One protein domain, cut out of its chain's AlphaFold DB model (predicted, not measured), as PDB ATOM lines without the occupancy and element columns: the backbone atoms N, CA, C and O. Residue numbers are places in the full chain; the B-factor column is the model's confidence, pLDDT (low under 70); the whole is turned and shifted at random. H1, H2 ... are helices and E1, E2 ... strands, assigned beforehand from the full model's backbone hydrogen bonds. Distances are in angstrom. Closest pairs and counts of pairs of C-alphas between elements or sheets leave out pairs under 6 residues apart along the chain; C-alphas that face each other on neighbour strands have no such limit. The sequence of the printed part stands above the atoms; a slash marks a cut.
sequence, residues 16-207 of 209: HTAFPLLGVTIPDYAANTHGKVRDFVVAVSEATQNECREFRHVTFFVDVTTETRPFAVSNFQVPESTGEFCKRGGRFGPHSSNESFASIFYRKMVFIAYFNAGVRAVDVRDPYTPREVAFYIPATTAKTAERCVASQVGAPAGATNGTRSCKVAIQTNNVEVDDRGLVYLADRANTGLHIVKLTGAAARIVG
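Overview. This is residues 16 to 207 of the 209 residues of an uncharacterized protein of Candidatus Rokubacteria bacterium (UniProt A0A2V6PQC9). A strongly twisted sheet of four strands, E1 to E4, stands beside a small sandwich of two three-stranded sheets, E5 E6 E7 and E10 E11 E12, their strands crossed. H2 covers part of the sheet E5 E6 E7, and the long loops of the hairpins E1-E2 and E8-E9 hold the two far ends of the elongated outline, which spans 65 by 36 by 26 A. The printed part has 192 residues, in order E1 to E4, H1, E5 to E12, H2; the sheets are antiparallel. The class is mostly strand, with under half of the residues in named elements, and the whole is compact, with a radius of gyration of the C-alphas of 18.1 A.

Arrangement. Begin with the largest sheet, E1 (16 to 25), E2 (37 to 45), E3 (59 to 63) and E4 (71 to 76), a meander, each strand the antiparallel neighbour of the one before, and each successive pair a hairpin. Look there for N 21 and O 40 at 2.8 A, N 41 and O 62 at 2.8 A, and N 63 and O 71 at 2.8 A, within hydrogen-bond range. Next find the meander E5 (109 to 113), E6 (119 to 123), E7 (131 to 136), with N 110 and O 122 at 2.9 A and N 121 and O 134 at 2.9 A. The closest C-alphas of E2 and E5 are those of Val 44 and Ile 112, 8.0 A apart. The third meander, E10 (172 to 177), E11 (182 to 187), E12 (193 to 197), has N 176 and O 184 at 2.9 A and N 183 and O 196 at 2.8 A. These two sheets form a sandwich, face to face with strands at 39 degrees; the closest C-alphas of E5 and E10, Ala 113 and Val 175, are 5.5 A apart. H2 (200 to 205) is on the sheet E5 E6 E7 at a height of 9.6 A, with Val 133 and Ala 202 the closest C-alphas of E7 and H2, 5.7 A; 1 of its 2 O i to N i+4 pairs is within range. The hairpin E8 (146 to 150) and E9 (164 to 168) has N 147 and O 167 at 2.8 A. H1 (85 to 88), too short for such a helix pair, is closest to E9 at the C-alphas of Arg 88 and Lys 167, 7.4 A.

Along the chain. Find C-alpha 16 at (19.949, 28.831, -30.989); E1 runs 26.1 A from there and bends by 54 degrees at residue 22. E2 spans 25.5 A and E11 16.4 A. H2 ends at C-alpha 205, (-4.167, 17.293, -29.814).

Size, cuts and confidence. The C-alphas farthest apart, Thr 33 and Asn 161, are 65.0 A apart. The printed part has no cut. The long links are E1 to E2, E2 to E3, H1 to E5 and E8 to E9. Residues 151 to 163 are under 70 in pLDDT; the mean of the printed part is 93.9.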
ATOM      1  N   HIS A  16      19.402  29.791 -31.954       95.31
ATOM      2  CA  HIS A  16      19.949  28.831 -30.989       95.31
ATOM      3  C   HIS A  16      19.634  27.380 -31.385       95.31
ATOM      4  O   HIS A  16      20.559  26.591 -31.547       95.31
ATOM      5  N   THR A  17      18.362  27.039 -31.639       97.12
ATOM      6  CA  THR A  17      17.992  25.764 -32.289       97.12
ATOM      7  C   THR A  17      17.156  25.974 -33.545       97.12
ATOM      8  O   THR A  17      16.476  26.987 -33.711       97.12
ATOM      9  N   ALA A  18      17.200  24.981 -34.432       96.62
ATOM     10  CA  ALA A  18      16.355  24.884 -35.611       96.62
ATOM     11  C   ALA A  18      15.686  23.504 -35.633       96.62
ATOM     12  O   ALA A  18      16.375  22.487 -35.632       96.62
ATOM     13  N   PHE A  19      14.355  23.472 -35.666       98.25
ATOM     14  CA  PHE A  19      13.565  22.243 -35.706       98.25
ATOM     15  C   PHE A  19      12.761  22.164 -37.016       98.25
ATOM     16  O   PHE A  19      11.819  22.942 -37.201       98.25
ATOM     17  N   PRO A  20      13.117  21.261 -37.948       98.12
ATOM     18  CA  PRO A  20      12.396  21.088 -39.208       98.12
ATOM     19  C   PRO A  20      10.991  20.500 -39.016       98.12
ATOM     20  O   PRO A  20      10.819  19.401 -38.493       98.12
ATOM     21  N   LEU A  21       9.978  21.189 -39.530       97.69
ATOM     22  CA  LEU A  21       8.589  20.744 -39.628       97.69
ATOM     23  C   LEU A  21       8.220  20.606 -41.100       97.69
ATOM     24  O   LEU A  21       7.708  21.534 -41.720       97.69
ATOM     25  N   LEU A  22       8.514  19.438 -41.660       97.88
ATOM     26  CA  LEU A  22       8.339  19.171 -43.082       97.88
ATOM     27  C   LEU A  22       6.990  18.505 -43.348       97.88
ATOM     28  O   LEU A  22       6.498  17.724 -42.531       97.88
ATOM     29  N   GLY A  23       6.390  18.779 -44.501       97.38
ATOM     30  CA  GLY A  23       5.152  18.155 -44.944       97.38
ATOM     31  C   GLY A  23       3.958  18.485 -44.045       97.38
ATOM     32  O   GLY A  23       3.170  17.590 -43.713       97.38
ATOM     33  N   VAL A  24       3.841  19.739 -43.600       97.81
ATOM     34  CA  VAL A  24       2.709  20.223 -42.799       97.81
ATOM     35  C   VAL A  24       1.541  20.533 -43.729       97.81
ATOM     36  O   VAL A  24       1.665  21.348 -44.637       97.81
ATOM     37  N   THR A  25       0.398  19.883 -43.510       96.75
ATOM     38  CA  THR A  25      -0.842  20.208 -44.230       96.75
ATOM     39  C   THR A  25      -1.540  21.365 -43.530       96.75
ATOM     40  O   THR A  25      -1.888  21.227 -42.362       96.75
ATOM     41  N   ILE A  26      -1.767  22.473 -44.235       96.56
ATOM     42  CA  ILE A  26      -2.445  23.652 -43.684       96.56
ATOM     43  C   ILE A  26      -3.965  23.437 -43.766       96.56
ATOM     44  O   ILE A  26      -4.487  23.346 -44.882       96.56
ATOM     45  N   PRO A  27      -4.688  23.348 -42.629       92.56
ATOM     46  CA  PRO A  27      -6.111  22.994 -42.626       92.56
ATOM     47  C   PRO A  27      -6.972  23.923 -43.486       92.56
ATOM     48  O   PRO A  27      -7.745  23.456 -44.323       92.56
ATOM     49  N   ASP A  28      -6.763  25.233 -43.359       94.25
ATOM     50  CA  ASP A  28      -7.549  26.246 -44.069       94.25
ATOM     51  C   ASP A  28      -7.263  26.272 -45.579       94.25
ATOM     52  O   ASP A  28      -8.022  26.853 -46.353       94.25
ATOM     53  N   TYR A  29      -6.196  25.604 -46.034       95.75
ATOM     54  CA  TYR A  29      -5.831  25.508 -47.450       95.75
ATOM     55  C   TYR A  29      -6.342  24.221 -48.105       95.75
ATOM     56  O   TYR A  29      -5.988  23.937 -49.249       95.75
ATOM     57  N   ALA A  30      -7.190  23.431 -47.430       92.56
ATOM     58  CA  ALA A  30      -7.677  22.147 -47.942       92.56
ATOM     59  C   ALA A  30      -8.304  22.236 -49.352       92.56
ATOM     60  O   ALA A  30      -8.122  21.324 -50.170       92.56
ATOM     61  N   ALA A  31      -8.990  23.343 -49.656       95.44
ATOM     62  CA  ALA A  31      -9.623  23.598 -50.952       95.44
ATOM     63  C   ALA A  31      -8.673  24.179 -52.022       95.44
ATOM     64  O   ALA A  31      -9.032  24.196 -53.198       95.44
ATOM     65  N   ASN A  32      -7.468  24.631 -51.658       96.69
ATOM     66  CA  ASN A  32      -6.559  25.313 -52.587       96.69
ATOM     67  C   ASN A  32      -6.049  24.365 -53.679       96.69
ATOM     68  O   ASN A  32      -5.779  23.201 -53.425       96.69
ATOM     69  N   THR A  33      -5.819  24.841 -54.900       95.75
ATOM     70  CA  THR A  33      -5.210  24.001 -55.952       95.75
ATOM     71  C   THR A  33      -3.707  23.782 -55.741       95.75
ATOM     72  O   THR A  33      -3.167  22.770 -56.187       95.75
ATOM     73  N   HIS A  34      -3.039  24.683 -55.013       93.94
ATOM     74  CA  HIS A  34      -1.608  24.637 -54.690       93.94
ATOM     75  C   HIS A  34      -1.346  25.006 -53.223       93.94
ATOM     76  O   HIS A  34      -2.165  25.655 -52.577       93.94
ATOM     77  N   GLY A  35      -0.181  24.615 -52.695       93.12
ATOM     78  CA  GLY A  35       0.298  25.067 -51.384       93.12
ATOM     79  C   GLY A  35      -0.414  24.456 -50.171       93.12
ATOM     80  O   GLY A  35      -0.269  24.982 -49.072       93.12
ATOM     81  N   LYS A  36      -1.167  23.358 -50.349       96.56
ATOM     82  CA  LYS A  36      -1.830  22.634 -49.245       96.56
ATOM     83  C   LYS A  36      -0.841  22.098 -48.213       96.56
ATOM     84  O   LYS A  36      -1.154  22.041 -47.030       96.56
ATOM     85  N   VAL A  37       0.320  21.663 -48.696       97.44
ATOM     86  CA  VAL A  37       1.410  21.113 -47.898       97.44
ATOM     87  C   VAL A  37       2.593  22.059 -48.009       97.44
ATOM     88  O   VAL A  37       2.908  22.516 -49.109       97.44
ATOM     89  N   ARG A  38       3.194  22.379 -46.867       97.94
ATOM     90  CA  ARG A  38       4.269  23.359 -46.726       97.94
ATOM     91  C   ARG A  38       5.347  22.813 -45.795       97.94
ATOM     92  O   ARG A  38       5.061  21.986 -44.925       97.94
ATOM     93  N   ASP A  39       6.559  23.312 -45.976       98.50
ATOM     94  CA  ASP A  39       7.711  22.978 -45.148       98.50
ATOM     95  C   ASP A  39       8.113  24.188 -44.315       98.50
ATOM     96  O   ASP A  39       8.176  25.311 -44.819       98.50
ATOM     97  N   PHE A  40       8.394  23.956 -43.036       98.62
ATOM     98  CA  PHE A  40       8.775  24.995 -42.093       98.62
ATOM     99  C   PHE A  40      10.020  24.612 -41.303       98.62
ATOM    100  O   PHE A  40      10.332  23.441 -41.101       98.62
ATOM    101  N   VAL A  41      10.698  25.623 -40.779       98.06
ATOM    102  CA  VAL A  41      11.686  25.491 -39.713       98.06
ATOM    103  C   VAL A  41      11.215  26.329 -38.536       98.06
ATOM    104  O   VAL A  41      10.962  27.527 -38.676       98.06
ATOM    105  N   VAL A  42      11.117  25.710 -37.361       98.44
ATOM    106  CA  VAL A  42      10.985  26.438 -36.099       98.44
ATOM    107  C   VAL A  42      12.376  26.855 -35.654       98.44
ATOM    108  O   VAL A  42      13.174  26.029 -35.218       98.44
ATOM    109  N   ALA A  43      12.676  28.141 -35.812       97.75
ATOM    110  CA  ALA A  43      13.943  28.742 -35.424       97.75
ATOM    111  C   ALA A  43      13.785  29.411 -34.054       97.75
ATOM    112  O   ALA A  43      13.125  30.443 -33.911       97.75
ATOM    113  N   VAL A  44      14.381  28.805 -33.033       98.12
ATOM    114  CA  VAL A  44      14.296  29.264 -31.645       98.12
ATOM    115  C   VAL A  44      15.461  30.202 -31.368       98.12
ATOM    116  O   VAL A  44      16.619  29.833 -31.564       98.12
ATOM    117  N   SER A  45      15.162  31.423 -30.930       96.94
ATOM    118  CA  SER A  45      16.179  32.359 -30.448       96.94
ATOM    119  C   SER A  45      16.524  32.103 -28.974       96.94
ATOM    120  O   SER A  45      15.768  31.431 -28.281       96.94
ATOM    121  N   GLU A  46      17.635  32.649 -28.472       95.94
ATOM    122  CA  GLU A  46      18.050  32.483 -27.069       95.94
ATOM    123  C   GLU A  46      18.070  33.812 -26.312       95.94
ATOM    124  O   GLU A  46      18.818  34.715 -26.672       95.94
ATOM    125  N   ALA A  47      17.347  33.876 -25.190       95.75
ATOM    126  CA  ALA A  47      17.584  34.895 -24.169       95.75
ATOM    127  C   ALA A  47      18.888  34.635 -23.393       95.75
ATOM    128  O   ALA A  47      19.148  33.532 -22.901       95.75
ATOM    129  N   THR A  48      19.704  35.668 -23.213       93.81
ATOM    130  CA  THR A  48      21.023  35.570 -22.577       93.81
ATOM    131  C   THR A  48      21.119  36.327 -21.255       93.81
ATOM    132  O   THR A  48      21.928  35.957 -20.392       93.81
ATOM    133  N   GLN A  49      20.269  37.335 -21.052       94.38
ATOM    134  CA  GLN A  49      20.294  38.234 -19.903       94.38
ATOM    135  C   GLN A  49      19.206  37.910 -18.879       94.38
ATOM    136  O   GLN A  49      18.077  37.531 -19.193       94.38
ATOM    137  N   ASN A  50      19.552  38.108 -17.608       95.38
ATOM    138  CA  ASN A  50      18.590  38.021 -16.519       95.38
ATOM    139  C   ASN A  50      17.714  39.281 -16.472       95.38
ATOM    140  O   ASN A  50      18.179  40.379 -16.784       95.38
ATOM    141  N   GLU A  51      16.469  39.123 -16.022       95.25
ATOM    142  CA  GLU A  51      15.538  40.228 -15.741       95.25
ATOM    143  C   GLU A  51      15.286  41.151 -16.948       95.25
ATOM    144  O   GLU A  51      15.113  42.357 -16.800       95.25
ATOM    145  N   CYS A  52      15.257  40.573 -18.157       95.19
ATOM    146  CA  CYS A  52      14.844  41.250 -19.393       95.19
ATOM    147  C   CYS A  52      15.693  42.466 -19.790       95.19
ATOM    148  O   CYS A  52      15.188  43.421 -20.373       95.19
ATOM    149  N   ARG A  53      16.997  42.424 -19.506       92.62
ATOM    150  CA  ARG A  53      17.960  43.496 -19.821       92.62
ATOM    151  C   ARG A  53      18.565  43.373 -21.226       92.62
ATOM    152  O   ARG A  53      19.724  43.707 -21.439       92.62
ATOM    153  N   GLU A  54      17.779  42.855 -22.160       91.56
ATOM    154  CA  GLU A  54      18.117  42.624 -23.567       91.56
ATOM    155  C   GLU A  54      16.855  42.764 -24.429       91.56
ATOM    156  O   GLU A  54      15.742  42.881 -23.902       91.56
ATOM    157  N   PHE A  55      17.008  42.722 -25.755       94.38
ATOM    158  CA  PHE A  55      15.858  42.614 -26.648       94.38
ATOM    159  C   PHE A  55      15.086  41.323 -26.371       94.38
ATOM    160  O   PHE A  55      15.661  40.262 -26.151       94.38
ATOM    161  N   ARG A  56      13.755  41.395 -26.386       93.50
ATOM    162  CA  ARG A  56      12.916  40.215 -26.160       93.50
ATOM    163  C   ARG A  56      13.129  39.211 -27.292       93.50
ATOM    164  O   ARG A  56      12.753  39.485 -28.427       93.50
ATOM    165  N   HIS A  57      13.721  38.064 -26.973       96.31
ATOM    166  CA  HIS A  57      13.900  36.957 -27.909       96.31
ATOM    167  C   HIS A  57      12.579  36.231 -28.175       96.31
ATOM    168  O   HIS A  57      11.719  36.149 -27.295       96.31
ATOM    169  N   VAL A  58      12.429  35.703 -29.391       96.25
ATOM    170  CA  VAL A  58      11.195  35.063 -29.873       96.25
ATOM    171  C   VAL A  58      11.513  33.753 -30.598       96.25
ATOM    172  O   VAL A  58      12.654  33.514 -30.996       96.25
ATOM    173  N   THR A  59      10.516  32.887 -30.758       98.25
ATOM    174  CA  THR A  59      10.616  31.705 -31.631       98.25
ATOM    175  C   THR A  59       9.974  32.028 -32.973       98.25
ATOM    176  O   THR A  59       8.833  32.476 -32.991       98.25
ATOM    177  N   PHE A  60      10.674  31.812 -34.083       97.94
ATOM    178  CA  PHE A  60      10.174  32.072 -35.434       97.94
ATOM    179  C   PHE A  60       9.690  30.795 -36.105       97.94
ATOM    180  O   PHE A  60      10.315  29.744 -35.976       97.94
ATOM    181  N   PHE A  61       8.634  30.922 -36.900       98.50
ATOM    182  CA  PHE A  61       8.226  29.906 -37.861       98.50
ATOM    183  C   PHE A  61       8.604  30.413 -39.245       98.50
ATOM    184  O   PHE A  61       8.077  31.420 -39.724       98.50
ATOM    185  N   VAL A  62       9.579  29.747 -39.854       98.25
ATOM    186  CA  VAL A  62      10.143  30.115 -41.149       98.25
ATOM    187  C   VAL A  62       9.597  29.159 -42.190       98.25
ATOM    188  O   VAL A  62       9.848  27.964 -42.105       98.25
ATOM    189  N   ASP A  63       8.857  29.673 -43.164       98.44
ATOM    190  CA  ASP A  63       8.443  28.906 -44.332       98.44
ATOM    191  C   ASP A  63       9.657  28.679 -45.231       98.44
ATOM    192  O   ASP A  63      10.324  29.632 -45.646       98.44
ATOM    193  N   VAL A  64       9.952  27.411 -45.491       98.25
ATOM    194  CA  VAL A  64      11.067  26.950 -46.325       98.25
ATOM    195  C   VAL A  64      10.582  26.100 -47.499       98.25
ATOM    196  O   VAL A  64      11.386  25.438 -48.145       98.25
ATOM    197  N   THR A  65       9.283  26.155 -47.827       97.69
ATOM    198  CA  THR A  65       8.683  25.405 -48.951       97.69
ATOM    199  C   THR A  65       9.401  25.696 -50.272       97.69
ATOM    200  O   THR A  65       9.534  24.834 -51.134       97.69
ATOM    201  N   THR A  66       9.868  26.935 -50.449       96.94
ATOM    202  CA  THR A  66      10.845  27.280 -51.485       96.94
ATOM    203  C   THR A  66      12.208  27.420 -50.816       96.94
ATOM    204  O   THR A  66      12.509  28.476 -50.264       96.94
ATOM    205  N   GLU A  67      13.042  26.380 -50.882       94.94
ATOM    206  CA  GLU A  67      14.326  26.304 -50.157       94.94
ATOM    207  C   GLU A  67      15.264  27.491 -50.429       94.94
ATOM    208  O   GLU A  67      16.049  27.887 -49.569       94.94
ATOM    209  N   THR A  68      15.168  28.106 -51.613       96.44
ATOM    210  CA  THR A  68      15.982  29.265 -52.012       96.44
ATOM    211  C   THR A  68      15.489  30.599 -51.440       96.44
ATOM    212  O   THR A  68      16.175  31.613 -51.574       96.44
ATOM    213  N   ARG A  69      14.299  30.630 -50.824       96.69
ATOM    214  CA  ARG A  69      13.626  31.843 -50.324       96.69
ATOM    215  C   ARG A  69      12.945  31.609 -48.966       96.69
ATOM    216  O   ARG A  69      11.722  31.732 -48.877       96.69
ATOM    217  N   PRO A  70      13.709  31.292 -47.908       97.06
ATOM    218  CA  PRO A  70      13.158  31.172 -46.563       97.06
ATOM    219  C   PRO A  70      12.548  32.503 -46.103       97.06
ATOM    220  O   PRO A  70      13.138  33.565 -46.318       97.06
ATOM    221  N   PHE A  71      11.390  32.461 -45.441       96.62
ATOM    222  CA  PHE A  71      10.730  33.666 -44.928       96.62
ATOM    223  C   PHE A  71      10.027  33.410 -43.592       96.62
ATOM    224  O   PHE A  71       9.286  32.442 -43.449       96.62
ATOM    225  N   ALA A  72      10.240  34.282 -42.603       96.50
ATOM    226  CA  ALA A  72       9.550  34.193 -41.317       96.50
ATOM    227  C   ALA A  72       8.080  34.606 -41.476       96.50
ATOM    228  O   ALA A  72       7.789  35.761 -41.777       96.50
ATOM    229  N   VAL A  73       7.156  33.666 -41.270       97.81
ATOM    230  CA  VAL A  73       5.715  33.883 -41.483       97.81
ATOM    231  C   VAL A  73       4.950  34.155 -40.192       97.81
ATOM    232  O   VAL A  73       3.899  34.788 -40.228       97.81
ATOM    233  N   SER A  74       5.473  33.708 -39.050       98.31
ATOM    234  CA  SER A  74       4.880  33.948 -37.736       98.31
ATOM    235  C   SER A  74       5.930  33.818 -36.623       98.31
ATOM    236  O   SER A  74       7.103  33.505 -36.870       98.31
ATOM    237  N   ASN A  75       5.521  34.088 -35.382       97.44
ATOM    238  CA  ASN A  75       6.358  33.898 -34.203       97.44
ATOM    239  C   ASN A  75       5.539  33.442 -32.986       97.44
ATOM    240  O   ASN A  75       4.329  33.647 -32.924       97.44
ATOM    241  N   PHE A  76       6.230  32.860 -32.009       98.50
ATOM    242  CA  PHE A  76       5.699  32.505 -30.699       98.50
ATOM    243  C   PHE A  76       6.459  33.234 -29.585       98.50
ATOM    244  O   PHE A  76       7.697  33.284 -29.576       98.50
ATOM    245  N   GLN A  77       5.698  33.778 -28.631       97.44
ATOM    246  CA  GLN A  77       6.188  34.495 -27.459       97.44
ATOM    247  C   GLN A  77       5.299  34.214 -26.248       97.44
ATOM    248  O   GLN A  77       4.076  34.155 -26.363       97.44
ATOM    249  N   VAL A  78       5.915  34.127 -25.070       98.44
ATOM    250  CA  VAL A  78       5.198  34.139 -23.789       98.44
ATOM    251  C   VAL A  78       5.039  35.593 -23.335       98.44
ATOM    252  O   VAL A  78       6.059  36.285 -23.217       98.44
ATOM    253  N   PRO A  79       3.817  36.080 -23.046       97.44
ATOM    254  CA  PRO A  79       3.630  37.420 -22.504       97.44
ATOM    255  C   PRO A  79       4.216  37.536 -21.093       97.44
ATOM    256  O   PRO A  79       3.902  36.738 -20.210       97.44
ATOM    257  N   GLU A  80       5.045  38.553 -20.871       97.31
ATOM    258  CA  GLU A  80       5.731  38.811 -19.595       97.31
ATOM    259  C   GLU A  80       4.771  38.901 -18.400       97.31
ATOM    260  O   GLU A  80       4.996  38.263 -17.369       97.31
ATOM    261  N   SER A  81       3.655  39.602 -18.599       96.94
ATOM    262  CA  SER A  81       2.639  39.893 -17.587       96.94
ATOM    263  C   SER A  81       1.883  38.662 -17.081       96.94
ATOM    264  O   SER A  81       1.215  38.727 -16.056       96.94
ATOM    265  N   THR A  82       1.981  37.515 -17.763       97.00
ATOM    266  CA  THR A  82       1.306  36.279 -17.324       97.00
ATOM    267  C   THR A  82       1.998  35.598 -16.142       97.00
ATOM    268  O   THR A  82       1.421  34.702 -15.529       97.00
ATOM    269  N   GLY A  83       3.220  36.013 -15.799       96.19
ATOM    270  CA  GLY A  83       3.962  35.454 -14.668       96.19
ATOM    271  C   GLY A  83       4.978  36.400 -14.039       96.19
ATOM    272  O   GLY A  83       5.842  35.921 -13.302       96.19
ATOM    273  N   GLU A  84       4.903  37.704 -14.347       97.19
ATOM    274  CA  GLU A  84       5.855  38.739 -13.912       97.19
ATOM    275  C   GLU A  84       7.312  38.290 -14.126       97.19
ATOM    276  O   GLU A  84       8.181  38.390 -13.247       97.19
ATOM    277  N   PHE A  85       7.568  37.684 -15.288       97.94
ATOM    278  CA  PHE A  85       8.780  36.907 -15.524       97.94
ATOM    279  C   PHE A  85      10.051  37.754 -15.494       97.94
ATOM    280  O   PHE A  85      11.107  37.237 -15.121       97.94
ATOM    281  N   CYS A  86       9.987  39.046 -15.818       96.25
ATOM    282  CA  CYS A  86      11.159  39.911 -15.681       96.25
ATOM    283  C   CYS A  86      11.510  40.146 -14.207       96.25
ATOM    284  O   CYS A  86      12.687  40.180 -13.847       96.25
ATOM    285  N   LYS A  87      10.504  40.244 -13.328       95.81
ATOM    286  CA  LYS A  87      10.709  40.468 -11.889       95.81
ATOM    287  C   LYS A  87      11.084  39.193 -11.143       95.81
ATOM    288  O   LYS A  87      11.831  39.282 -10.166       95.81
ATOM    289  N   ARG A  88      10.629  38.025 -11.614       95.00
ATOM    290  CA  ARG A  88      10.885  36.704 -11.008       95.00
ATOM    291  C   ARG A  88      12.375  36.358 -10.872       95.00
ATOM    292  O   ARG A  88      12.735  35.579  -9.996       95.00
ATOM    293  N   GLY A  89      13.240  36.961 -11.689       94.88
ATOM    294  CA  GLY A  89      14.677  36.688 -11.706       94.88
ATOM    295  C   GLY A  89      15.068  35.634 -12.738       94.88
ATOM    296  O   GLY A  89      14.226  34.904 -13.264       94.88
ATOM    297  N   GLY A  90      16.364  35.554 -13.039       96.62
ATOM    298  CA  GLY A  90      16.861  34.691 -14.111       96.62
ATOM    299  C   GLY A  90      16.510  35.194 -15.508       96.62
ATOM    300  O   GLY A  90      15.962  36.287 -15.676       96.62
ATOM    301  N   ARG A  91      16.865  34.404 -16.522       97.81
ATOM    302  CA  ARG A  91      16.524  34.686 -17.916       97.81
ATOM    303  C   ARG A  91      15.043  34.423 -18.147       97.81
ATOM    304  O   ARG A  91      14.500  33.453 -17.611       97.81
ATOM    305  N   PHE A  92      14.427  35.260 -18.971       98.12
ATOM    306  CA  PHE A  92      13.066  35.081 -19.464       98.12
ATOM    307  C   PHE A  92      13.087  35.175 -20.983       98.12
ATOM    308  O   PHE A  92      13.390  36.232 -21.529       98.12
ATOM    309  N   GLY A  93      12.725  34.109 -21.678       98.06
ATOM    310  CA  GLY A  93      12.771  34.046 -23.136       98.06
ATOM    311  C   GLY A  93      12.960  32.610 -23.604       98.06
ATOM    312  O   GLY A  93      13.230  31.746 -22.766       98.06
ATOM    313  N   PRO A  94      12.816  32.355 -24.910       98.06
ATOM    314  CA  PRO A  94      13.122  31.052 -25.472       98.06
ATOM    315  C   PRO A  94      14.608  30.711 -25.287       98.06
ATOM    316  O   PRO A  94      15.450  31.599 -25.112       98.06
ATOM    317  N   HIS A  95      14.908  29.417 -25.303       97.88
ATOM    318  CA  HIS A  95      16.263  28.880 -25.360       97.88
ATOM    319  C   HIS A  95      16.352  27.828 -26.462       97.88
ATOM    320  O   HIS A  95      16.972  28.082 -27.484       97.88
ATOM    321  N   SER A  96      15.674  26.687 -26.304       97.69
ATOM    322  CA  SER A  96      15.732  25.584 -27.268       97.69
ATOM    323  C   SER A  96      14.366  24.940 -27.494       97.69
ATOM    324  O   SER A  96      13.492  24.978 -26.624       97.69
ATOM    325  N   SER A  97      14.195  24.312 -28.654       98.44
ATOM    326  CA  SER A  97      13.122  23.343 -28.899       98.44
ATOM    327  C   SER A  97      13.450  21.982 -28.266       98.44
ATOM    328  O   SER A  97      14.566  21.780 -27.781       98.44
ATOM    329  N   ASN A  98      12.500  21.043 -28.298       98.44
ATOM    330  CA  ASN A  98      12.837  19.615 -28.317       98.44
ATOM    331  C   ASN A  98      13.558  19.270 -29.631       98.44
ATOM    332  O   ASN A  98      13.361  19.965 -30.635       98.44
ATOM    333  N   GLU A  99      14.367  18.210 -29.644       96.50
ATOM    334  CA  GLU A  99      15.078  17.766 -30.853       96.50
ATOM    335  C   GLU A  99      14.556  16.432 -31.387       96.50
ATOM    336  O   GLU A  99      14.664  16.151 -32.582       96.50
ATOM    337  N   SER A 100      13.913  15.629 -30.539       97.81
ATOM    338  CA  SER A 100      13.258  14.394 -30.954       97.81
ATOM    339  C   SER A 100      12.117  14.656 -31.937       97.81
ATOM    340  O   SER A 100      11.246  15.501 -31.719       97.81
ATOM    341  N   PHE A 101      12.073  13.838 -32.988       97.56
ATOM    342  CA  PHE A 101      10.986  13.773 -33.966       97.56
ATOM    343  C   PHE A 101       9.902  12.763 -33.560       97.56
ATOM    344  O   PHE A 101       9.235  12.202 -34.431       97.56
ATOM    345  N   ALA A 102       9.740  12.515 -32.252       97.62
ATOM    346  CA  ALA A 102       8.760  11.578 -31.710       97.62
ATOM    347  C   ALA A 102       7.403  11.727 -32.416       97.62
ATOM    348  O   ALA A 102       6.793  12.803 -32.451       97.62
ATOM    349  N   SER A 103       6.939  10.623 -32.988       96.12
ATOM    350  CA  SER A 103       5.817  10.569 -33.929       96.12
ATOM    351  C   SER A 103       4.507  11.085 -33.327       96.12
ATOM    352  O   SER A 103       3.676  11.675 -34.023       96.12
ATOM    353  N   ILE A 104       4.341  10.913 -32.015       97.12
ATOM    354  CA  ILE A 104       3.189  11.401 -31.256       97.12
ATOM    355  C   ILE A 104       3.081  12.937 -31.279       97.12
ATOM    356  O   ILE A 104       1.967  13.468 -31.308       97.12
ATOM    357  N   PHE A 105       4.212  13.646 -31.347       98.25
ATOM    358  CA  PHE A 105       4.282  15.109 -31.328       98.25
ATOM    359  C   PHE A 105       4.568  15.726 -32.700       98.25
ATOM    360  O   PHE A 105       4.109  16.836 -32.966       98.25
ATOM    361  N   TYR A 106       5.286  15.029 -33.584       98.12
ATOM    362  CA  TYR A 106       5.759  15.610 -34.838       98.12
ATOM    363  C   TYR A 106       4.622  16.184 -35.705       98.12
ATOM    364  O   TYR A 106       3.594  15.536 -35.913       98.12
ATOM    365  N   ARG A 107       4.803  17.420 -36.202       97.31
ATOM    366  CA  ARG A 107       3.799  18.254 -36.913       97.31
ATOM    367  C   ARG A 107       2.546  18.641 -36.115       97.31
ATOM    368  O   ARG A 107       1.668  19.303 -36.657       97.31
ATOM    369  N   LYS A 108       2.444  18.248 -34.844       97.88
ATOM    370  CA  LYS A 108       1.310  18.583 -33.970       97.88
ATOM    371  C   LYS A 108       1.709  19.544 -32.862       97.88
ATOM    372  O   LYS A 108       0.976  20.481 -32.576       97.88
ATOM    373  N   MET A 109       2.862  19.304 -32.247       98.12
ATOM    374  CA  MET A 109       3.349  20.038 -31.089       98.12
ATOM    375  C   MET A 109       4.861  20.235 -31.187       98.12
ATOM    376  O   MET A 109       5.580  19.299 -31.535       98.12
ATOM    377  N   VAL A 110       5.339  21.417 -30.809       98.62
ATOM    378  CA  VAL A 110       6.749  21.658 -30.476       98.62
ATOM    379  C   VAL A 110       6.823  22.136 -29.035       98.62
ATOM    380  O   VAL A 110       5.990  22.928 -28.586       98.62
ATOM    381  N   PHE A 111       7.823  21.657 -28.305       98.81
ATOM    382  CA  PHE A 111       8.090  22.090 -26.944       98.81
ATOM    383  C   PHE A 111       9.255  23.064 -26.936       98.81
ATOM    384  O   PHE A 111      10.293  22.782 -27.520       98.81
ATOM    385  N   ILE A 112       9.086  24.195 -26.255       98.81
ATOM    386  CA  ILE A 112      10.104  25.240 -26.150       98.81
ATOM    387  C   ILE A 112      10.506  25.392 -24.686       98.81
ATOM    388  O   ILE A 112       9.674  25.728 -23.839       98.81
ATOM    389  N   ALA A 113      11.783  25.172 -24.382       98.75
ATOM    390  CA  ALA A 113      12.373  25.597 -23.122       98.75
ATOM    391  C   ALA A 113      12.429  27.132 -23.090       98.75
ATOM    392  O   ALA A 113      12.970  27.764 -23.998       98.75
ATOM    393  N   TYR A 114      11.847  27.728 -22.051       98.69
ATOM    394  CA  TYR A 114      11.628  29.170 -21.930       98.69
ATOM    395  C   TYR A 114      12.167  29.719 -20.595       98.69
ATOM    396  O   TYR A 114      11.525  30.523 -19.915       98.69
ATOM    397  N   PHE A 115      13.340  29.234 -20.176       98.50
ATOM    398  CA  PHE A 115      14.022  29.599 -18.931       98.50
ATOM    399  C   PHE A 115      13.091  29.676 -17.714       98.50
ATOM    400  O   PHE A 115      12.518  28.657 -17.333       98.50
ATOM    401  N   ASN A 116      12.945  30.848 -17.076       98.38
ATOM    402  CA  ASN A 116      12.132  31.024 -15.868       98.38
ATOM    403  C   ASN A 116      10.618  30.875 -16.103       98.38
ATOM    404  O   ASN A 116       9.843  30.836 -15.145       98.38
ATOM    405  N   ALA A 117      10.218  30.750 -17.366       98.56
ATOM    406  CA  ALA A 117       8.870  30.449 -17.802       98.56
ATOM    407  C   ALA A 117       8.676  28.953 -18.112       98.56
ATOM    408  O   ALA A 117       7.631  28.601 -18.651       98.56
ATOM    409  N   GLY A 118       9.625  28.082 -17.746       98.62
ATOM    410  CA  GLY A 118       9.475  26.627 -17.825       98.62
ATOM    411  C   GLY A 118       9.499  26.089 -19.256       98.62
ATOM    412  O   GLY A 118      10.188  26.641 -20.110       98.62
ATOM    413  N   VAL A 119       8.746  25.020 -19.525       98.81
ATOM    414  CA  VAL A 119       8.485  24.536 -20.895       98.81
ATOM    415  C   VAL A 119       7.142  25.039 -21.398       98.81
ATOM    416  O   VAL A 119       6.161  25.048 -20.646       98.81
ATOM    417  N   ARG A 120       7.083  25.393 -22.684       98.88
ATOM    418  CA  ARG A 120       5.860  25.745 -23.414       98.88
ATOM    419  C   ARG A 120       5.545  24.680 -24.449       98.88
ATOM    420  O   ARG A 120       6.412  24.351 -25.250       98.88
ATOM    421  N   ALA A 121       4.329  24.148 -24.429       98.75
ATOM    422  CA  ALA A 121       3.816  23.261 -25.464       98.75
ATOM    423  C   ALA A 121       3.037  24.104 -26.480       98.75
ATOM    424  O   ALA A 121       2.014  24.709 -26.139       98.75
ATOM    425  N   VAL A 122       3.548  24.166 -27.708       98.88
ATOM    426  CA  VAL A 122       3.021  25.001 -28.788       98.88
ATOM    427  C   VAL A 122       2.387  24.102 -29.844       98.88
ATOM    428  O   VAL A 122       3.065  23.248 -30.410       98.88
ATOM    429  N   ASP A 123       1.093  24.286 -30.104       98.62
ATOM    430  CA  ASP A 123       0.381  23.663 -31.221       98.62
ATOM    431  C   ASP A 123       0.877  24.287 -32.526       98.62
ATOM    432  O   ASP A 123       0.818  25.506 -32.705       98.62
ATOM    433  N   VAL A 124       1.399  23.437 -33.409       98.56
ATOM    434  CA  VAL A 124       2.058  23.828 -34.667       98.56
ATOM    435  C   VAL A 124       1.368  23.236 -35.894       98.56
ATOM    436  O   VAL A 124       1.952  23.203 -36.975       98.56
ATOM    437  N   ARG A 125       0.128  22.750 -35.742       97.81
ATOM    438  CA  ARG A 125      -0.667  22.245 -36.877       97.81
ATOM    439  C   ARG A 125      -0.993  23.343 -37.890       97.81
ATOM    440  O   ARG A 125      -1.209  23.034 -39.057       97.81
ATOM    441  N   ASP A 126      -0.986  24.598 -37.446       97.56
ATOM    442  CA  ASP A 126      -0.932  25.778 -38.302       97.56
ATOM    443  C   ASP A 126       0.275  26.665 -37.924       97.56
ATOM    444  O   ASP A 126       0.194  27.473 -36.996       97.56
ATOM    445  N   PRO A 127       1.410  26.536 -38.635       98.06
ATOM    446  CA  PRO A 127       2.598  27.363 -38.421       98.06
ATOM    447  C   PRO A 127       2.407  28.857 -38.708       98.06
ATOM    448  O   PRO A 127       3.265  29.649 -38.317       98.06
ATOM    449  N   TYR A 128       1.317  29.280 -39.360       97.94
ATOM    450  CA  TYR A 128       0.998  30.706 -39.507       97.94
ATOM    451  C   TYR A 128       0.384  31.292 -38.227       97.94
ATOM    452  O   TYR A 128       0.512  32.494 -37.989       97.94
ATOM    453  N   THR A 129      -0.227  30.458 -37.378       97.44
ATOM    454  CA  THR A 129      -0.869  30.874 -36.119       97.44
ATOM    455  C   THR A 129      -0.510  29.951 -34.936       97.44
ATOM    456  O   THR A 129      -1.383  29.356 -34.298       97.44
ATOM    457  N   PRO A 130       0.785  29.830 -34.580       98.19
ATOM    458  CA  PRO A 130       1.225  28.945 -33.503       98.19
ATOM    459  C   PRO A 130       0.613  29.353 -32.157       98.19
ATOM    460  O   PRO A 130       0.582  30.535 -31.804       98.19
ATOM    461  N   ARG A 131       0.152  28.372 -31.370       98.06
ATOM    462  CA  ARG A 131      -0.603  28.639 -30.133       98.06
ATOM    463  C   ARG A 131      -0.075  27.848 -28.946       98.06
ATOM    464  O   ARG A 131       0.031  26.629 -29.016       98.06
ATOM    465  N   GLU A 132       0.183  28.514 -27.821       98.62
ATOM    466  CA  GLU A 132       0.432  27.812 -26.556       98.62
ATOM    467  C   GLU A 132      -0.832  27.066 -26.113       98.62
ATOM    468  O   GLU A 132      -1.926  27.634 -26.063       98.62
ATOM    469  N   VAL A 133      -0.681  25.784 -25.787       98.62
ATOM    470  CA  VAL A 133      -1.792  24.921 -25.348       98.62
ATOM    471  C   VAL A 133      -1.556  24.273 -23.992       98.62
ATOM    472  O   VAL A 133      -2.505  23.781 -23.382       98.62
ATOM    473  N   ALA A 134      -0.317  24.288 -23.505       98.56
ATOM    474  CA  ALA A 134       0.036  23.932 -22.139       98.56
ATOM    475  C   ALA A 134       1.400  24.526 -21.773       98.56
ATOM    476  O   ALA A 134       2.220  24.837 -22.639       98.56
ATOM    477  N   PHE A 135       1.674  24.611 -20.477       98.62
ATOM    478  CA  PHE A 135       2.998  24.916 -19.958       98.62
ATOM    479  C   PHE A 135       3.232  24.164 -18.650       98.62
ATOM    480  O   PHE A 135       2.289  23.757 -17.968       98.62
ATOM    481  N   TYR A 136       4.499  24.009 -18.282       98.69
ATOM    482  CA  TYR A 136       4.884  23.549 -16.953       98.69
ATOM    483  C   TYR A 136       6.079  24.358 -16.463       98.69
ATOM    484  O   TYR A 136       7.110  24.420 -17.135       98.69
ATOM    485  N   ILE A 137       5.932  24.976 -15.291       98.56
ATOM    486  CA  ILE A 137       6.994  25.728 -14.624       98.56
ATOM    487  C   ILE A 137       7.343  24.982 -13.337       98.56
ATOM    488  O   ILE A 137       6.526  24.985 -12.413       98.56
ATOM    489  N   PRO A 138       8.534  24.365 -13.251       98.00
ATOM    490  CA  PRO A 138       9.018  23.776 -12.012       98.00
ATOM    491  C   PRO A 138       8.958  24.750 -10.826       98.00
ATOM    492  O   PRO A 138       9.212  25.952 -10.969       98.00
ATOM    493  N   ALA A 139       8.657  24.227  -9.638       97.06
ATOM    494  CA  ALA A 139       8.882  24.959  -8.396       97.06
ATOM    495  C   ALA A 139      10.389  25.027  -8.103       97.06
ATOM    496  O   ALA A 139      11.143  24.123  -8.465       97.06
ATOM    497  N   THR A 140      10.841  26.088  -7.439       97.56
ATOM    498  CA  THR A 140      12.214  26.139  -6.928       97.56
ATOM    499  C   THR A 140      12.389  25.136  -5.787       97.56
ATOM    500  O   THR A 140      11.437  24.755  -5.105       97.56
ATOM    501  N   THR A 141      13.628  24.713  -5.560       97.06
ATOM    502  CA  THR A 141      14.004  23.855  -4.432       97.06
ATOM    503  C   THR A 141      15.073  24.544  -3.590       97.06
ATOM    504  O   THR A 141      15.673  25.527  -4.022       97.06
ATOM    505  N   ALA A 142      15.395  23.981  -2.422       97.31
ATOM    506  CA  ALA A 142      16.531  24.437  -1.615       97.31
ATOM    507  C   ALA A 142      17.886  24.347  -2.351       97.31
ATOM    508  O   ALA A 142      18.857  24.958  -1.919       97.31
ATOM    509  N   LYS A 143      17.966  23.583  -3.453       97.38
ATOM    510  CA  LYS A 143      19.167  23.459  -4.291       97.38
ATOM    511  C   LYS A 143      19.164  24.404  -5.492       97.38
ATOM    512  O   LYS A 143      20.187  24.493  -6.172       97.38
ATOM    513  N   THR A 144      18.053  25.089  -5.771       98.19
ATOM    514  CA  THR A 144      17.973  25.995  -6.917       98.19
ATOM    515  C   THR A 144      18.928  27.169  -6.709       98.19
ATOM    516  O   THR A 144      18.845  27.899  -5.726       98.19
ATOM    517  N   ALA A 145      19.853  27.342  -7.647       96.50
ATOM    518  CA  ALA A 145      20.908  28.334  -7.577       96.50
ATOM    519  C   ALA A 145      20.389  29.743  -7.893       96.50
ATOM    520  O   ALA A 145      19.535  29.947  -8.759       96.50
ATOM    521  N   GLU A 146      20.986  30.742  -7.250       95.56
ATOM    522  CA  GLU A 146      20.682  32.145  -7.509       95.56
ATOM    523  C   GLU A 146      21.044  32.557  -8.936       95.56
ATOM    524  O   GLU A 146      22.070  32.142  -9.492       95.56
ATOM    525  N   ARG A 147      20.218  33.420  -9.524       94.62
ATOM    526  CA  ARG A 147      20.471  34.168 -10.755       94.62
ATOM    527  C   ARG A 147      20.586  35.638 -10.405       94.62
ATOM    528  O   ARG A 147      19.711  36.189  -9.745       94.62
ATOM    529  N   CYS A 148      21.670  36.262 -10.843       91.88
ATOM    530  CA  CYS A 148      22.008  37.600 -10.394       91.88
ATOM    531  C   CYS A 148      22.162  38.573 -11.552       91.88
ATOM    532  O   CYS A 148      22.525  38.189 -12.667       91.88
ATOM    533  N   VAL A 149      21.908  39.838 -11.259       89.69
ATOM    534  CA  VAL A 149      22.142  40.976 -12.139       89.69
ATOM    535  C   VAL A 149      23.171  41.899 -11.490       89.69
ATOM    536  O   VAL A 149      23.117  42.157 -10.287       89.69
ATOM    537  N   ALA A 150      24.127  42.388 -12.279       78.38
ATOM    538  CA  ALA A 150      25.026  43.458 -11.850       78.38
ATOM    539  C   ALA A 150      24.316  44.814 -11.993       78.38
ATOM    540  O   ALA A 150      23.627  45.038 -12.993       78.38
ATOM    541  N   SER A 151      24.488  45.728 -11.039       61.47
ATOM    542  CA  SER A 151      23.844  47.052 -11.057       61.47
ATOM    543  C   SER A 151      24.181  47.912 -12.285       61.47
ATOM    544  O   SER A 151      23.417  48.814 -12.611       61.47
ATOM    545  N   GLN A 152      25.260  47.617 -13.018       55.56
ATOM    546  CA  GLN A 152      25.646  48.360 -14.221       55.56
ATOM    547  C   GLN A 152      25.372  47.568 -15.505       55.56
ATOM    548  O   GLN A 152      25.807  46.428 -15.662       55.56
ATOM    549  N   VAL A 153      24.615  48.179 -16.424       52.44
ATOM    550  CA  VAL A 153      24.425  47.688 -17.799       52.44
ATOM    551  C   VAL A 153      25.754  47.860 -18.541       52.44
ATOM    552  O   VAL A 153      26.308  48.953 -18.536       52.44
ATOM    553  N   GLY A 154      26.278  46.795 -19.154       51.44
ATOM    554  CA  GLY A 154      27.533  46.840 -19.920       51.44
ATOM    555  C   GLY A 154      28.815  46.586 -19.118       51.44
ATOM    556  O   GLY A 154      29.899  46.621 -19.694       51.44
ATOM    557  N   ALA A 155      28.727  46.290 -17.817       52.88
ATOM    558  CA  ALA A 155      29.891  45.820 -17.072       52.88
ATOM    559  C   ALA A 155      30.293  44.406 -17.549       52.88
ATOM    560  O   ALA A 155      29.412  43.557 -17.727       52.88
ATOM    561  N   PRO A 156      31.594  44.127 -17.753       50.72
ATOM    562  CA  PRO A 156      32.053  42.811 -18.176       50.72
ATOM    563  C   PRO A 156      31.626  41.734 -17.173       50.72
ATOM    564  O   PRO A 156      31.566  41.972 -15.961       50.72
ATOM    565  N   ALA A 157      31.334  40.534 -17.683       43.81
ATOM    566  CA  ALA A 157      31.041  39.376 -16.849       43.81
ATOM    567  C   ALA A 157      32.199  39.162 -15.854       43.81
ATOM    568  O   ALA A 157      33.315  38.861 -16.264       43.81
ATOM    569  N   GLY A 158      31.941  39.366 -14.557       44.88
ATOM    570  CA  GLY A 158      32.956  39.280 -13.497       44.88
ATOM    571  C   GLY A 158      33.303  40.600 -12.796       44.88
ATOM    572  O   GLY A 158      34.074  40.573 -11.843       44.88
ATOM    573  N   ALA A 159      32.725  41.740 -13.193       52.00
ATOM    574  CA  ALA A 159      32.889  42.991 -12.452       52.00
ATOM    575  C   ALA A 159      32.267  42.888 -11.041       52.00
ATOM    576  O   ALA A 159      31.049  42.785 -10.884       52.00
ATOM    577  N   THR A 160      33.109  42.920 -10.010       51.34
ATOM    578  CA  THR A 160      32.732  42.781  -8.590       51.34
ATOM    579  C   THR A 160      32.362  44.100  -7.906       51.34
ATOM    580  O   THR A 160      31.920  44.078  -6.764       51.34
ATOM    581  N   ASN A 161      32.515  45.245  -8.583       54.09
ATOM    582  CA  ASN A 161      32.327  46.577  -7.986       54.09
ATOM    583  C   ASN A 161      30.886  47.118  -8.059       54.09
ATOM    584  O   ASN A 161      30.626  48.228  -7.602       54.09
ATOM    585  N   GLY A 162      29.947  46.365  -8.639       60.38
ATOM    586  CA  GLY A 162      28.530  46.730  -8.678       60.38
ATOM    587  C   GLY A 162      27.722  45.991  -7.616       60.38
ATOM    588  O   GLY A 162      27.939  44.803  -7.384       60.38
ATOM    589  N   THR A 163      26.743  46.664  -7.007       65.88
ATOM    590  CA  THR A 163      25.739  46.031  -6.142       65.88
ATOM    591  C   THR A 163      25.063  44.889  -6.905       65.88
ATOM    592  O   THR A 163      24.400  45.102  -7.923       65.88
ATOM    593  N   ARG A 164      25.280  43.655  -6.449       80.31
ATOM    594  CA  ARG A 164      24.726  42.441  -7.055       80.31
ATOM    595  C   ARG A 164      23.346  42.185  -6.457       80.31
ATOM    596  O   ARG A 164      23.229  42.020  -5.249       80.31
ATOM    597  N   SER A 165      22.315  42.136  -7.297       88.31
ATOM    598  CA  SER A 165      20.980  41.682  -6.892       88.31
ATOM    599  C   SER A 165      20.786  40.251  -7.379       88.31
ATOM    600  O   SER A 165      20.997  39.976  -8.561       88.31
ATOM    601  N   CYS A 166      20.454  39.337  -6.472       93.19
ATOM    602  CA  CYS A 166      20.308  37.911  -6.739       93.19
ATOM    603  C   CYS A 166      18.903  37.440  -6.381       93.19
ATOM    604  O   CYS A 166      18.356  37.827  -5.350       93.19
ATOM    605  N   LYS A 167      18.335  36.575  -7.223       95.75
ATOM    606  CA  LYS A 167      17.046  35.920  -6.993       95.75
ATOM    607  C   LYS A 167      17.169  34.431  -7.280       95.75
ATOM    608  O   LYS A 167      17.841  34.031  -8.230       95.75
ATOM    609  N   VAL A 168      16.500  33.604  -6.487       97.50
ATOM    610  CA  VAL A 168      16.388  32.167  -6.758       97.50
ATOM    611  C   VAL A 168      15.270  31.960  -7.775       97.50
ATOM    612  O   VAL A 168      14.104  32.217  -7.483       97.50
ATOM    613  N   ALA A 169      15.627  31.509  -8.975       97.44
ATOM    614  CA  ALA A 169      14.682  31.300 -10.064       97.44
ATOM    615  C   ALA A 169      15.055  30.050 -10.860       97.44
ATOM    616  O   ALA A 169      16.230  29.809 -11.140       97.44
ATOM    617  N   ILE A 170      14.037  29.286 -11.263       97.94
ATOM    618  CA  ILE A 170      14.211  28.166 -12.189       97.94
ATOM    619  C   ILE A 170      14.730  28.683 -13.533       97.94
ATOM    620  O   ILE A 170      14.478  29.824 -13.928       97.94
ATOM    621  N   GLN A 171      15.462  27.839 -14.242       98.12
ATOM    622  CA  GLN A 171      16.010  28.078 -15.566       98.12
ATOM    623  C   GLN A 171      15.928  26.773 -16.362       98.12
ATOM    624  O   GLN A 171      16.940  26.097 -16.565       98.12
ATOM    625  N   THR A 172      14.721  26.416 -16.810       98.44
ATOM    626  CA  THR A 172      14.550  25.305 -17.755       98.44
ATOM    627  C   THR A 172      15.364  25.616 -19.004       98.44
ATOM    628  O   THR A 172      15.047  26.551 -19.736       98.44
ATOM    629  N   ASN A 173      16.457  24.878 -19.184       96.31
ATOM    630  CA  ASN A 173      17.442  25.128 -20.224       96.31
ATOM    631  C   ASN A 173      17.114  24.280 -21.442       96.31
ATOM    632  O   ASN A 173      16.938  24.809 -22.523       96.31
ATOM    633  N   ASN A 174      16.930  22.976 -21.265       97.50
ATOM    634  CA  ASN A 174      16.584  22.090 -22.369       97.50
ATOM    635  C   ASN A 174      15.253  21.405 -22.108       97.50
ATOM    636  O   ASN A 174      14.856  21.183 -20.958       97.50
ATOM    637  N   VAL A 175      14.592  21.051 -23.202       98.69
ATOM    638  CA  VAL A 175      13.433  20.176 -23.212       98.69
ATOM    639  C   VAL A 175      13.673  19.054 -24.212       98.69
ATOM    640  O   VAL A 175      14.275  19.289 -25.251       98.69
ATOM    641  N   GLU A 176      13.199  17.853 -23.903       98.44
ATOM    642  CA  GLU A 176      13.154  16.743 -24.850       98.44
ATOM    643  C   GLU A 176      11.863  15.933 -24.696       98.44
ATOM    644  O   GLU A 176      11.164  16.051 -23.687       98.44
ATOM    645  N   VAL A 177      11.529  15.121 -25.697       98.69
ATOM    646  CA  VAL A 177      10.335  14.275 -25.731       98.69
ATOM    647  C   VAL A 177      10.614  12.876 -26.271       98.69
ATOM    648  O   VAL A 177      11.595  12.638 -26.974       98.69
ATOM    649  N   ASP A 178       9.712  11.938 -25.984       98.00
ATOM    650  CA  ASP A 178       9.761  10.583 -26.540       98.00
ATOM    651  C   ASP A 178       8.398  10.087 -27.058       98.00
ATOM    652  O   ASP A 178       7.349  10.694 -26.825       98.00
ATOM    653  N   ASP A 179       8.406   8.944 -27.752       97.06
ATOM    654  CA  ASP A 179       7.198   8.316 -28.309       97.06
ATOM    655  C   ASP A 179       6.219   7.786 -27.243       97.06
ATOM    656  O   ASP A 179       5.079   7.452 -27.565       97.06
ATOM    657  N   ARG A 180       6.604   7.749 -25.957       97.00
ATOM    658  CA  ARG A 180       5.681   7.425 -24.849       97.00
ATOM    659  C   ARG A 180       4.815   8.631 -24.462       97.00
ATOM    660  O   ARG A 180       3.922   8.507 -23.616       97.00
ATOM    661  N   GLY A 181       5.074   9.793 -25.062       97.38
ATOM    662  CA  GLY A 181       4.401  11.048 -24.763       97.38
ATOM    663  C   GLY A 181       4.934  11.733 -23.504       97.38
ATOM    664  O   GLY A 181       4.215  12.546 -22.917       97.38
ATOM    665  N   LEU A 182       6.145  11.384 -23.057       98.44
ATOM    666  CA  LEU A 182       6.801  12.035 -21.926       98.44
ATOM    667  C   LEU A 182       7.593  13.255 -22.401       98.44
ATOM    668  O   LEU A 182       8.170  13.250 -23.487       98.44
ATOM    669  N   VAL A 183       7.617  14.284 -21.558       98.75
ATOM    670  CA  VAL A 183       8.342  15.538 -21.766       98.75
ATOM    671  C   VAL A 183       9.345  15.703 -20.630       98.75
ATOM    672  O   VAL A 183       8.970  15.682 -19.458       98.75
ATOM    673  N   TYR A 184      10.613  15.872 -20.979       98.75
ATOM    674  CA  TYR A 184      11.755  15.955 -20.076       98.75
ATOM    675  C   TYR A 184      12.269  17.387 -20.060       98.75
ATOM    676  O   TYR A 184      12.583  17.925 -21.112       98.75
ATOM    677  N   LEU A 185      12.371  18.011 -18.890       98.12
ATOM    678  CA  LEU A 185      12.862  19.379 -18.746       98.12
ATOM    679  C   LEU A 185      14.101  19.380 -17.857       98.12
ATOM    680  O   LEU A 185      14.011  19.025 -16.677       98.12
ATOM    681  N   ALA A 186      15.236  19.811 -18.402       98.06
ATOM    682  CA  ALA A 186      16.494  19.910 -17.673       98.06
ATOM    683  C   ALA A 186      16.771  21.362 -17.266       98.06
ATOM    684  O   ALA A 186      16.855  22.266 -18.104       98.06
ATOM    685  N   ASP A 187      16.915  21.588 -15.965       98.19
ATOM    686  CA  ASP A 187      17.152  22.907 -15.390       98.19
ATOM    687  C   ASP A 187      18.650  23.196 -15.189       98.19
ATOM    688  O   ASP A 187      19.363  22.411 -14.563       98.19
ATOM    689  N   ARG A 188      19.134  24.353 -15.663       96.38
ATOM    690  CA  ARG A 188      20.547  24.777 -15.492       96.38
ATOM    691  C   ARG A 188      20.844  25.455 -14.153       96.38
ATOM    692  O   ARG A 188      21.984  25.838 -13.897       96.38
ATOM    693  N   ALA A 189      19.818  25.732 -13.356       97.06
ATOM    694  CA  ALA A 189      19.924  26.376 -12.056       97.06
ATOM    695  C   ALA A 189      19.813  25.343 -10.927       97.06
ATOM    696  O   ALA A 189      19.405  25.692  -9.829       97.06
ATOM    697  N   ASN A 190      20.192  24.082 -11.168       97.19
ATOM    698  CA  ASN A 190      20.171  22.996 -10.181       97.19
ATOM    699  C   ASN A 190      18.777  22.662  -9.613       97.19
ATOM    700  O   ASN A 190      18.677  22.049  -8.550       97.19
ATOM    701  N   THR A 191      17.693  23.001 -10.322       97.31
ATOM    702  CA  THR A 191      16.331  22.562  -9.951       97.31
ATOM    703  C   THR A 191      16.086  21.092 -10.327       97.31
ATOM    704  O   THR A 191      15.164  20.469  -9.812       97.31
ATOM    705  N   GLY A 192      16.945  20.506 -11.169       96.88
ATOM    706  CA  GLY A 192      16.934  19.084 -11.520       96.88
ATOM    707  C   GLY A 192      16.233  18.773 -12.845       96.88
ATOM    708  O   GLY A 192      16.020  19.652 -13.681       96.88
ATOM    709  N   LEU A 193      15.898  17.494 -13.029       97.94
ATOM    710  CA  LEU A 193      15.172  16.966 -14.186       97.94
ATOM    711  C   LEU A 193      13.704  16.744 -13.813       97.94
ATOM    712  O   LEU A 193      13.418  16.106 -12.802       97.94
ATOM    713  N   HIS A 194      12.790  17.228 -14.649       98.44
ATOM    714  CA  HIS A 194      11.352  17.014 -14.485       98.44
ATOM    715  C   HIS A 194      10.831  16.196 -15.658       98.44
ATOM    716  O   HIS A 194      11.193  16.466 -16.800       98.44
ATOM    717  N   ILE A 195       9.980  15.213 -15.372       98.62
ATOM    718  CA  ILE A 195       9.326  14.382 -16.383       98.62
ATOM    719  C   ILE A 195       7.830  14.601 -16.234       98.62
ATOM    720  O   ILE A 195       7.256  14.308 -15.185       98.62
ATOM    721  N   VAL A 196       7.209  15.153 -17.267       98.56
ATOM    722  CA  VAL A 196       5.786  15.499 -17.274       98.56
ATOM    723  C   VAL A 196       5.098  14.894 -18.492       98.56
ATOM    724  O   VAL A 196       5.743  14.431 -19.432       98.56
ATOM    725  N   LYS A 197       3.767  14.887 -18.475       98.06
ATOM    726  CA  LYS A 197       2.933  14.424 -19.583       98.06
ATOM    727  C   LYS A 197       1.806  15.424 -19.809       98.06
ATOM    728  O   LYS A 197       1.299  16.003 -18.851       98.06
ATOM    729  N   LEU A 198       1.420  15.624 -21.069       98.12
ATOM    730  CA  LEU A 198       0.251  16.439 -21.404       98.12
ATOM    731  C   LEU A 198      -1.024  15.831 -20.807       98.12
ATOM    732  O   LEU A 198      -1.190  14.613 -20.780       98.12
ATOM    733  N   THR A 199      -1.952  16.693 -20.401       97.12
ATOM    734  CA  THR A 199      -3.272  16.309 -19.885       97.12
ATOM    735  C   THR A 199      -4.379  17.126 -20.551       97.12
ATOM    736  O   THR A 199      -4.136  18.215 -21.083       97.12
ATOM    737  N   GLY A 200      -5.619  16.635 -20.497       96.62
ATOM    738  CA  GLY A 200      -6.805  17.394 -20.903       96.62
ATOM    739  C   GLY A 200      -6.798  17.802 -22.381       96.62
ATOM    740  O   GLY A 200      -6.489  17.004 -23.262       96.62
ATOM    741  N   ALA A 201      -7.159  19.056 -22.672       96.75
ATOM    742  CA  ALA A 201      -7.280  19.540 -24.051       96.75
ATOM    743  C   ALA A 201      -5.970  19.444 -24.849       96.75
ATOM    744  O   ALA A 201      -6.011  19.133 -26.037       96.75
ATOM    745  N   ALA A 202      -4.821  19.652 -24.201       97.25
ATOM    746  CA  ALA A 202      -3.520  19.530 -24.849       97.25
ATOM    747  C   ALA A 202      -3.183  18.070 -25.198       97.25
ATOM    748  O   ALA A 202      -2.667  17.807 -26.282       97.25
ATOM    749  N   ALA A 203      -3.529  17.110 -24.331       97.25
ATOM    750  CA  ALA A 203      -3.329  15.684 -24.609       97.25
ATOM    751  C   ALA A 203      -4.138  15.215 -25.830       97.25
ATOM    752  O   ALA A 203      -3.626  14.464 -26.660       97.25
ATOM    753  N   ARG A 204      -5.362  15.729 -26.003       96.75
ATOM    754  CA  ARG A 204      -6.218  15.384 -27.150       96.75
ATOM    755  C   ARG A 204      -5.635  15.794 -28.502       96.75
ATOM    756  O   ARG A 204      -5.877  15.104 -29.487       96.75
ATOM    757  N   ILE A 205      -4.830  16.860 -28.567       96.12
ATOM    758  CA  ILE A 205      -4.167  17.293 -29.814       96.12
ATOM    759  C   ILE A 205      -3.242  16.195 -30.357       96.12
ATOM    760  O   ILE A 205      -3.131  16.010 -31.568       96.12
ATOM    761  N   VAL A 206      -2.604  15.442 -29.461       93.81
ATOM    762  CA  VAL A 206      -1.623  14.405 -29.804       93.81
ATOM    763  C   VAL A 206      -2.220  12.992 -29.795       93.81
ATOM    764  O   VAL A 206      -1.495  12.025 -30.003       93.81
ATOM    765  N   GLY A 207      -3.543  12.867 -29.626       88.69
ATOM    766  CA  GLY A 207      -4.257  11.584 -29.586       88.69
ATOM    767  C   GLY A 207      -4.288  10.907 -28.211       88.69
ATOM    768  O   GLY A 207      -4.582   9.719 -28.131       88.69
TER     769      GLY A 207